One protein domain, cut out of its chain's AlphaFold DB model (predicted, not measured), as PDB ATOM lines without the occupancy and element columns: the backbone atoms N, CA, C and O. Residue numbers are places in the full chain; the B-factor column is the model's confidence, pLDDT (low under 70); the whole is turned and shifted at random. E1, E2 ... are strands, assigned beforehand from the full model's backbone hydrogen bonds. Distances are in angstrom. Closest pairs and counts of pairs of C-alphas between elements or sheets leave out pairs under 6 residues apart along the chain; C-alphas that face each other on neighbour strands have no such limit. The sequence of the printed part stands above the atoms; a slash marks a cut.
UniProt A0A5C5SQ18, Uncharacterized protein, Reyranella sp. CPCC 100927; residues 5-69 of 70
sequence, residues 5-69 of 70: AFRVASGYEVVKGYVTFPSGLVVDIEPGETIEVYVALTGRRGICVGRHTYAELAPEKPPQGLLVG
ATOM      1  N   ALA A   5     239.293 255.333  95.746       94.38
ATOM      2  CA  ALA A   5     239.532 255.115  97.164       94.38
ATOM      3  C   ALA A   5     239.231 256.386  97.967       94.38
ATOM      4  O   ALA A   5     239.702 257.477  97.632       94.38
ATOM      5  N   PHE A   6     238.469 256.243  99.048       96.00
ATOM      6  CA  PHE A   6     238.207 257.327  99.991       96.00
ATOM      7  C   PHE A   6     238.399 256.847 101.419       96.00
ATOM      8  O   PHE A   6     238.004 255.735 101.767       96.00
ATOM      9  N   ARG A   7     238.946 257.704 102.279       96.25
ATOM     10  CA  ARG A   7     238.971 257.455 103.721       96.25
ATOM     11  C   ARG A   7     237.690 257.990 104.357       96.25
ATOM     12  O   ARG A   7     237.292 259.123 104.095       96.25
ATOM     13  N   VAL A   8     237.053 257.205 105.221       95.62
ATOM     14  CA  VAL A   8     235.858 257.635 105.959       95.62
ATOM     15  C   VAL A   8     236.257 258.652 107.028       95.62
ATOM     16  O   VAL A   8     237.127 258.382 107.860       95.62
ATOM     17  N   ALA A   9     235.629 259.825 107.017       95.25
ATOM     18  CA  ALA A   9     235.911 260.886 107.975       95.25
ATOM     19  C   ALA A   9     235.461 260.515 109.401       95.25
ATOM     20  O   ALA A   9     234.576 259.683 109.612       95.25
ATOM     21  N   SER A  10     236.052 261.170 110.405       94.38
ATOM     22  CA  SER A  10     235.636 261.002 111.803       94.38
ATOM     23  C   SER A  10     234.175 261.411 112.006       94.38
ATOM     24  O   SER A  10     233.738 262.438 111.488       94.38
ATOM     25  N   GLY A  11     233.423 260.609 112.764       93.94
ATOM     26  CA  GLY A  11     231.997 260.830 113.010       93.94
ATOM     27  C   GLY A  11     231.074 260.376 111.877       93.94
ATOM     28  O   GLY A  11     229.878 260.660 111.941       93.94
ATOM     29  N   TYR A  12     231.601 259.664 110.876       96.25
ATOM     30  CA  TYR A  12     230.836 259.096 109.767       96.25
ATOM     31  C   TYR A  12     231.047 257.587 109.638       96.25
ATOM     32  O   TYR A  12     231.998 257.007 110.164       96.25
ATOM     33  N   GLU A  13     230.132 256.967 108.909       96.00
ATOM     34  CA  GLU A  13     230.171 255.574 108.488       96.00
ATOM     35  C   GLU A  13     229.724 255.496 107.027       96.00
ATOM     36  O   GLU A  13     228.826 256.228 106.609       96.00
ATOM     37  N   VAL A  14     230.335 254.608 106.247       96.50
ATOM     38  CA  VAL A  14     229.959 254.370 104.850       96.50
ATOM     39  C   VAL A  14     229.428 252.960 104.694       96.50
ATOM     40  O   VAL A  14     230.003 252.005 105.207       96.50
ATOM     41  N   VAL A  15     228.343 252.814 103.947       96.31
ATOM     42  CA  VAL A  15     227.762 251.525 103.591       96.31
ATOM     43  C   VAL A  15     227.919 251.315 102.095       96.31
ATOM     44  O   VAL A  15     227.513 252.156 101.295       96.31
ATOM     45  N   LYS A  16     228.496 250.175 101.722       95.38
ATOM     46  CA  LYS A  16     228.642 249.719 100.340       95.38
ATOM     47  C   LYS A  16     227.981 248.351 100.216       95.38
ATOM     48  O   LYS A  16     228.521 247.343 100.675       95.38
ATOM     49  N   GLY A  17     226.771 248.320  99.658       92.06
ATOM     50  CA  GLY A  17     225.930 247.120  99.673       92.06
ATOM     51  C   GLY A  17     225.622 246.673 101.106       92.06
ATOM     52  O   GLY A  17     224.947 247.382 101.843       92.06
ATOM     53  N   TYR A  18     226.140 245.510 101.506       92.12
ATOM     54  CA  TYR A  18     225.980 244.964 102.864       92.12
ATOM     55  C   TYR A  18     227.195 245.208 103.771       92.12
ATOM     56  O   TYR A  18     227.164 244.854 104.950       92.12
ATOM     57  N   VAL A  19     228.271 245.793 103.239       94.94
ATOM     58  CA  VAL A  19     229.507 246.043 103.987       94.94
ATOM     59  C   VAL A  19     229.471 247.445 104.574       94.94
ATOM     60  O   VAL A  19     229.080 248.406 103.913       94.94
ATOM     61  N   THR A  20     229.882 247.549 105.831       95.06
ATOM     62  CA  THR A  20     229.910 248.798 106.587       95.06
ATOM     63  C   THR A  20     231.350 249.159 106.929       95.06
ATOM     64  O   THR A  20     232.083 248.336 107.473       95.06
ATOM     65  N   PHE A  21     231.739 250.390 106.618       95.31
ATOM     66  CA  PHE A  21     233.071 250.945 106.819       95.31
ATOM     67  C   PHE A  21     232.991 252.065 107.867       95.31
ATOM     68  O   PHE A  21     232.495 253.153 107.554       95.31
ATOM     69  N   PRO A  22     233.437 251.826 109.113       94.31
ATOM     70  CA  PRO A  22     233.500 252.867 110.135       94.31
ATOM     71  C   PRO A  22     234.553 253.938 109.816       94.31
ATOM     72  O   PRO A  22     235.433 253.758 108.968       94.31
ATOM     73  N   SER A  23     234.484 255.049 110.553       94.94
ATOM     74  CA  SER A  23     235.441 256.155 110.478       94.94
ATOM     75  C   SER A  23     236.899 255.691 110.518       94.94
ATOM     76  O   SER A  23     237.276 254.865 111.349       94.94
ATOM     77  N   GLY A  24     237.732 256.285 109.666       93.25
ATOM     78  CA  GLY A  24     239.166 256.017 109.576       93.25
ATOM     79  C   GLY A  24     239.549 254.905 108.601       93.25
ATOM     80  O   GLY A  24     240.712 254.870 108.191       93.25
ATOM     81  N   LEU A  25     238.612 254.047 108.180       95.00
ATOM     82  CA  LEU A  25     238.873 253.029 107.159       95.00
ATOM     83  C   LEU A  25     238.855 253.615 105.747       95.00
ATOM     84  O   LEU A  25     238.248 254.657 105.502       95.00
ATOM     85  N   VAL A  26     239.523 252.928 104.824       95.25
ATOM     86  CA  VAL A  26     239.462 253.220 103.390       95.25
ATOM     87  C   VAL A  26     238.394 252.337 102.757       95.25
ATOM     88  O   VAL A  26     238.310 251.145 103.051       95.25
ATOM     89  N   VAL A  27     237.564 252.941 101.914       94.56
ATOM     90  CA  VAL A  27     236.585 252.259 101.074       94.56
ATOM     91  C   VAL A  27     236.987 252.445  99.617       94.56
ATOM     92  O   VAL A  27     237.108 253.571  99.136       94.56
ATOM     93  N   ASP A  28     237.173 251.327  98.921       94.94
ATOM     94  CA  ASP A  28     237.322 251.297  97.470       94.94
ATOM     95  C   ASP A  28     235.942 251.165  96.830       94.94
ATOM     96  O   ASP A  28     235.170 250.267  97.187       94.94
ATOM     97  N   ILE A  29     235.618 252.061  95.900       94.62
ATOM     98  CA  ILE A  29     234.382 252.024  95.117       94.62
ATOM     99  C   ILE A  29     234.722 251.685  93.666       94.62
ATOM    100  O   ILE A  29     235.419 252.438  92.982       94.62
ATOM    101  N   GLU A  30     234.183 250.568  93.196       94.94
ATOM    102  CA  GLU A  30     234.293 250.089  91.824       94.94
ATOM    103  C   GLU A  30     233.283 250.785  90.893       94.94
ATOM    104  O   GLU A  30     232.221 251.256  91.327       94.94
ATOM    105  N   PRO A  31     233.558 250.831  89.579       94.69
ATOM    106  CA  PRO A  31     232.595 251.302  88.593       94.69
ATOM    107  C   PRO A  31     231.258 250.553  88.689       94.69
ATOM    108  O   PRO A  31     231.206 249.330  88.597       94.69
ATOM    109  N   GLY A  32     230.164 251.304  88.836       93.31
ATOM    110  CA  GLY A  32     228.810 250.754  88.976       93.31
ATOM    111  C   GLY A  32     228.367 250.521  90.423       93.31
ATOM    112  O   GLY A  32     227.184 250.275  90.655       93.31
ATOM    113  N   GLU A  33     229.262 250.660  91.403       95.06
ATOM    114  CA  GLU A  33     228.879 250.623  92.811       95.06
ATOM    115  C   GLU A  33     228.217 251.935  93.261       95.06
ATOM    116  O   GLU A  33     228.378 253.014  92.678       95.06
ATOM    117  N   THR A  34     227.431 251.816  94.327       96.44
ATOM    118  CA  THR A  34     226.805 252.929  95.041       96.44
ATOM    119  C   THR A  34     227.153 252.801  96.513       96.44
ATOM    120  O   THR A  34     227.140 251.696  97.062       96.44
ATOM    121  N   ILE A  35     227.428 253.933  97.147       96.94
ATOM    122  CA  ILE A  35     227.644 254.019  98.587       96.94
ATOM    123  C   ILE A  35     226.604 254.921  99.239       96.94
ATOM    124  O   ILE A  35     226.044 255.821  98.612       96.94
ATOM    125  N   GLU A  36     226.384 254.693 100.522       97.50
ATOM    126  CA  GLU A  36     225.574 255.537 101.388       97.50
ATOM    127  C   GLU A  36     226.437 256.009 102.556       97.50
ATOM    128  O   GLU A  36     227.148 255.215 103.170       97.50
ATOM    129  N   VAL A  37     226.395 257.301 102.856       96.88
ATOM    130  CA  VAL A  37     227.177 257.922 103.923       96.88
ATOM    131  C   VAL A  37     226.241 258.298 105.057       96.88
ATOM    132  O   VAL A  37     225.224 258.961 104.849       96.88
ATOM    133  N   TYR A  38     226.597 257.893 106.268       96.81
ATOM    134  CA  TYR A  38     225.820 258.110 107.477       96.81
ATOM    135  C   TYR A  38     226.631 258.890 108.506       96.81
ATOM    136  O   TYR A  38     227.843 258.719 108.625       96.81
ATOM    137  N   VAL A  39     225.951 259.707 109.306       95.38
ATOM    138  CA  VAL A  39     226.526 260.283 110.527       95.38
ATOM    139  C   VAL A  39     226.531 259.213 111.617       95.38
ATOM    140  O   VAL A  39     225.501 258.598 111.880       95.38
ATOM    141  N   ALA A  40     227.669 259.011 112.273       92.19
ATOM    142  CA  ALA A  40     227.888 257.983 113.290       92.19
ATOM    143  C   ALA A  40     228.683 258.516 114.500       92.19
ATOM    144  O   ALA A  40     229.665 257.918 114.937       92.19
ATOM    145  N   LEU A  41     228.257 259.651 115.072       82.88
ATOM    146  CA  LEU A  41     228.976 260.356 116.154       82.88
ATOM    147  C   LEU A  41     229.216 259.521 117.425       82.88
ATOM    148  O   LEU A  41     230.147 259.801 118.171       82.88
ATOM    149  N   THR A  42     228.384 258.512 117.687       80.69
ATOM    150  CA  THR A  42     228.468 257.655 118.885       80.69
ATOM    151  C   THR A  42     228.804 256.199 118.553       80.69
ATOM    152  O   THR A  42     228.557 255.306 119.360       80.69
ATOM    153  N   GLY A  43     229.316 255.936 117.344       70.50
ATOM    154  CA  GLY A  43     229.574 254.576 116.858       70.50
ATOM    155  C   GLY A  43     228.310 253.790 116.493       70.50
ATOM    156  O   GLY A  43     228.385 252.597 116.220       70.50
ATOM    157  N   ARG A  44     227.139 254.440 116.486       77.88
ATOM    158  CA  ARG A  44     225.893 253.895 115.933       77.88
ATOM    159  C   ARG A  44     225.542 254.641 114.657       77.88
ATOM    160  O   ARG A  44     225.612 255.870 114.640       77.88
ATOM    161  N   ARG A  45     225.113 253.906 113.628       82.50
ATOM    162  CA  ARG A  45     224.575 254.490 112.396       82.50
ATOM    163  C   ARG A  45     223.399 255.406 112.724       82.50
ATOM    164  O   ARG A  45     222.396 254.961 113.278       82.50
ATOM    165  N   GLY A  46     223.558 256.681 112.405       87.25
ATOM    166  CA  GLY A  46     222.539 257.708 112.541       87.25
ATOM    167  C   GLY A  46     221.880 258.007 111.199       87.25
ATOM    168  O   GLY A  46     221.355 257.122 110.530       87.25
ATOM    169  N   ILE A  47     221.891 259.281 110.819       92.00
ATOM    170  CA  ILE A  47     221.173 259.798 109.650       92.00
ATOM    171  C   ILE A  47     221.988 259.543 108.377       92.00
ATOM    172  O   ILE A  47     223.187 259.825 108.360       92.00
ATOM    173  N   CYS A  48     221.333 259.060 107.316       94.81
ATOM    174  CA  CYS A  48     221.910 259.028 105.970       94.81
ATOM    175  C   CYS A  48     222.027 260.462 105.445       94.81
ATOM    176  O   CYS A  48     221.016 261.148 105.289       94.81
ATOM    177  N   VAL A  49     223.252 260.924 105.210       95.31
ATOM    178  CA  VAL A  49     223.548 262.281 104.721       95.31
ATOM    179  C   VAL A  49     223.816 262.326 103.223       95.31
ATOM    180  O   VAL A  49     223.834 263.407 102.642       95.31
ATOM    181  N   GLY A  50     223.991 261.172 102.582       95.56
ATOM    182  CA  GLY A  50     224.189 261.116 101.142       95.56
ATOM    183  C   GLY A  50     224.177 259.697 100.603       95.56
ATOM    184  O   GLY A  50     224.642 258.765 101.252       95.56
ATOM    185  N   ARG A  51     223.666 259.549  99.383       97.00
ATOM    186  CA  ARG A  51     223.803 258.347  98.566       97.00
ATOM    187  C   ARG A  51     224.478 258.760  97.269       97.00
ATOM    188  O   ARG A  51     224.000 259.678  96.612       97.00
ATOM    189  N   HIS A  52     225.581 258.103  96.935       96.38
ATOM    190  CA  HIS A  52     226.445 258.501  95.831       96.38
ATOM    191  C   HIS A  52     226.775 257.303  94.954       96.38
ATOM    192  O   HIS A  52     227.238 256.265  95.430       96.38
ATOM    193  N   THR A  53     226.552 257.462  93.658       95.81
ATOM    194  CA  THR A  53     227.039 256.543  92.634       95.81
ATOM    195  C   THR A  53     228.524 256.777  92.373       95.81
ATOM    196  O   THR A  53     229.053 257.867  92.605       95.81
ATOM    197  N   TYR A  54     229.203 255.780  91.806       94.56
ATOM    198  CA  TYR A  54     230.597 255.917  91.380       94.56
ATOM    199  C   TYR A  54     230.861 257.162  90.503       94.56
ATOM    200  O   TYR A  54     231.936 257.761  90.586       94.56
ATOM    201  N   ALA A  55     229.903 257.570  89.663       92.81
ATOM    202  CA  ALA A  55     230.050 258.724  88.773       92.81
ATOM    203  C   ALA A  55     230.057 260.070  89.522       92.81
ATOM    204  O   ALA A  55     230.751 260.990  89.100       92.81
ATOM    205  N   GLU A  56     229.332 260.169  90.636       92.88
ATOM    206  CA  GLU A  56     229.214 261.390  91.448       92.88
ATOM    207  C   GLU A  56     230.396 261.585  92.406       92.88
ATOM    208  O   GLU A  56     230.629 262.687  92.900       92.88
ATOM    209  N   LEU A  57     231.156 260.521  92.671       92.38
ATOM    210  CA  LEU A  57     232.325 260.565  93.540       92.38
ATOM    211  C   LEU A  57     233.516 261.196  92.817       92.38
ATOM    212  O   LEU A  57     234.101 260.582  91.929       92.38
ATOM    213  N   ALA A  58     233.915 262.398  93.217       89.25
ATOM    214  CA  ALA A  58     235.101 263.079  92.705       89.25
ATOM    215  C   ALA A  58     236.218 263.053  93.768       89.25
ATOM    216  O   ALA A  58     236.030 263.647  94.831       89.25
ATOM    217  N   PRO A  59     237.362 262.376  93.542       86.31
ATOM    218  CA  PRO A  59     238.480 262.366  94.491       86.31
ATOM    219  C   PRO A  59     238.982 263.767  94.857       86.31
ATOM    220  O   PRO A  59     239.302 264.026  96.005       86.31
ATOM    221  N   GLU A  60     238.983 264.704  93.914       88.38
ATOM    222  CA  GLU A  60     239.376 266.101  94.117       88.38
ATOM    223  C   GLU A  60     238.366 266.918  94.940       88.38
ATOM    224  O   GLU A  60     238.687 267.997  95.439       88.38
ATOM    225  N   LYS A  61     237.136 266.418  95.081       89.88
ATOM    226  CA  LYS A  61     236.057 267.057  95.834       89.88
ATOM    227  C   LYS A  61     235.173 265.982  96.478       89.88
ATOM    228  O   LYS A  61     234.049 265.758  96.015       89.88
ATOM    229  N   PRO A  62     235.675 265.298  97.521       92.06
ATOM    230  CA  PRO A  62     234.944 264.205  98.142       92.06
ATOM    231  C   PRO A  62     233.637 264.723  98.768       92.06
ATOM    232  O   PRO A  62     233.601 265.844  99.290       92.06
ATOM    233  N   PRO A  63     232.546 263.939  98.718       92.25
ATOM    234  CA  PRO A  63     231.306 264.297  99.392       92.25
ATOM    235  C   PRO A  63     231.486 264.303 100.914       92.25
ATOM    236  O   PRO A  63     232.457 263.773 101.462       92.25
ATOM    237  N   GLN A  64     230.519 264.897 101.612       93.94
ATOM    238  CA  GLN A  64     230.524 264.967 103.070       93.94
ATOM    239  C   GLN A  64     230.706 263.576 103.690       93.94
ATOM    240  O   GLN A  64     230.015 262.632 103.324       93.94
ATOM    241  N   GLY A  65     231.625 263.471 104.651       92.56
ATOM    242  CA  GLY A  65     231.939 262.216 105.338       92.56
ATOM    243  C   GLY A  65     233.014 261.363 104.660       92.56
ATOM    244  O   GLY A  65     233.426 260.358 105.239       92.56
ATOM    245  N   LEU A  66     233.520 261.780 103.496       95.31
ATOM    246  CA  LEU A  66     234.665 261.171 102.821       95.31
ATOM    247  C   LEU A  66     235.847 262.139 102.749       95.31
ATOM    248  O   LEU A  66     235.687 263.355 102.662       95.31
ATOM    249  N   LEU A  67     237.046 261.572 102.756       94.31
ATOM    250  CA  LEU A  67     238.317 262.250 102.552       94.31
ATOM    251  C   LEU A  67     239.048 261.572 101.391       94.31
ATOM    252  O   LEU A  67     238.831 260.387 101.130       94.31
ATOM    253  N   VAL A  68     239.929 262.316 100.721       87.50
ATOM    254  CA  VAL A  68     240.840 261.750  99.714       87.50
ATOM    255  C   VAL A  68     241.626 260.609 100.361       87.50
ATOM    256  O   VAL A  68     242.173 260.785 101.453       87.50
ATOM    257  N   GLY A  69     241.597 259.424  99.746       69.00
ATOM    258  CA  GLY A  69     242.463 258.319 100.150       69.00
ATOM    259  C   GLY A  69     243.918 258.679  99.855       69.00
ATOM    260  O   GLY A  69     244.198 259.185  98.771       69.00
TER     261      GLY A  69
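Overview. This is residues 5 to 69 of the 70 residues of an uncharacterized protein of Reyranella sp. CPCC 100927 (UniProt A0A5C5SQ18). Two small antiparallel sheets lie face to face as a sandwich: E3, E2, E5, E6 in that order in one, E4, E1, E7 in the other. The long link from E6 to E7, residues 54 to 65, crosses from the larger sheet to the smaller. The 65 printed residues hold no named helix and seven named strands, E1 to E7 along the chain; the class is all strand, with 32 residues, under half, in named elements. The whole is compact, with a radius of gyration of the C-alphas of 10.4 A and spans of 30 by 22 by 17 A.

Along the chain. In the larger sheet, E5 is residues 34 to 39, 17.1 A long, from C-alpha 34 at (226.805, 252.929, 95.041). E6 is residues 48 to 53, 14.5 A; E2 is 12 to 16, 13.5 A; E3 is 19 to 22, 10.0 A. In the smaller, E1 is residues 5 to 8, 9.9 A, from C-alpha 5 at (239.532, 255.115, 97.164). E4 is 26 to 29, 9.8 A, and E7 is 66 to 68, 6.9 A, ending at C-alpha 68 at (240.840, 261.750, 99.714).

Arrangement. Within hydrogen-bond range are N 15 and O 36 of E2 and E5, 2.8 A; N 37 and O 50 of the hairpin E5 and E6, 2.8 A; and N 21 and O 14 of the hairpin E2 and E3, 2.8 A. In the other sheet, so are N 27 and O 6 of E4 and E1, 2.8 A, and N 67 and O 7 of E7 and E1, 2.8 A. The facing parts of the sheets are 9.3 A centre to centre, their strands at 25 degrees. Across the sandwich, the closest C-alphas of E1 and E2 are those of Val 8 and Val 14, 6.8 A. E3 and E7 are apart.

Size, cuts and confidence. The C-alphas farthest apart, of Pro 31 and Thr 42, are 31.2 A apart. The printed part has no cut. The link E6 to E7 is long. Mean pLDDT of the printed part is 92.5; residue 69 is under 70.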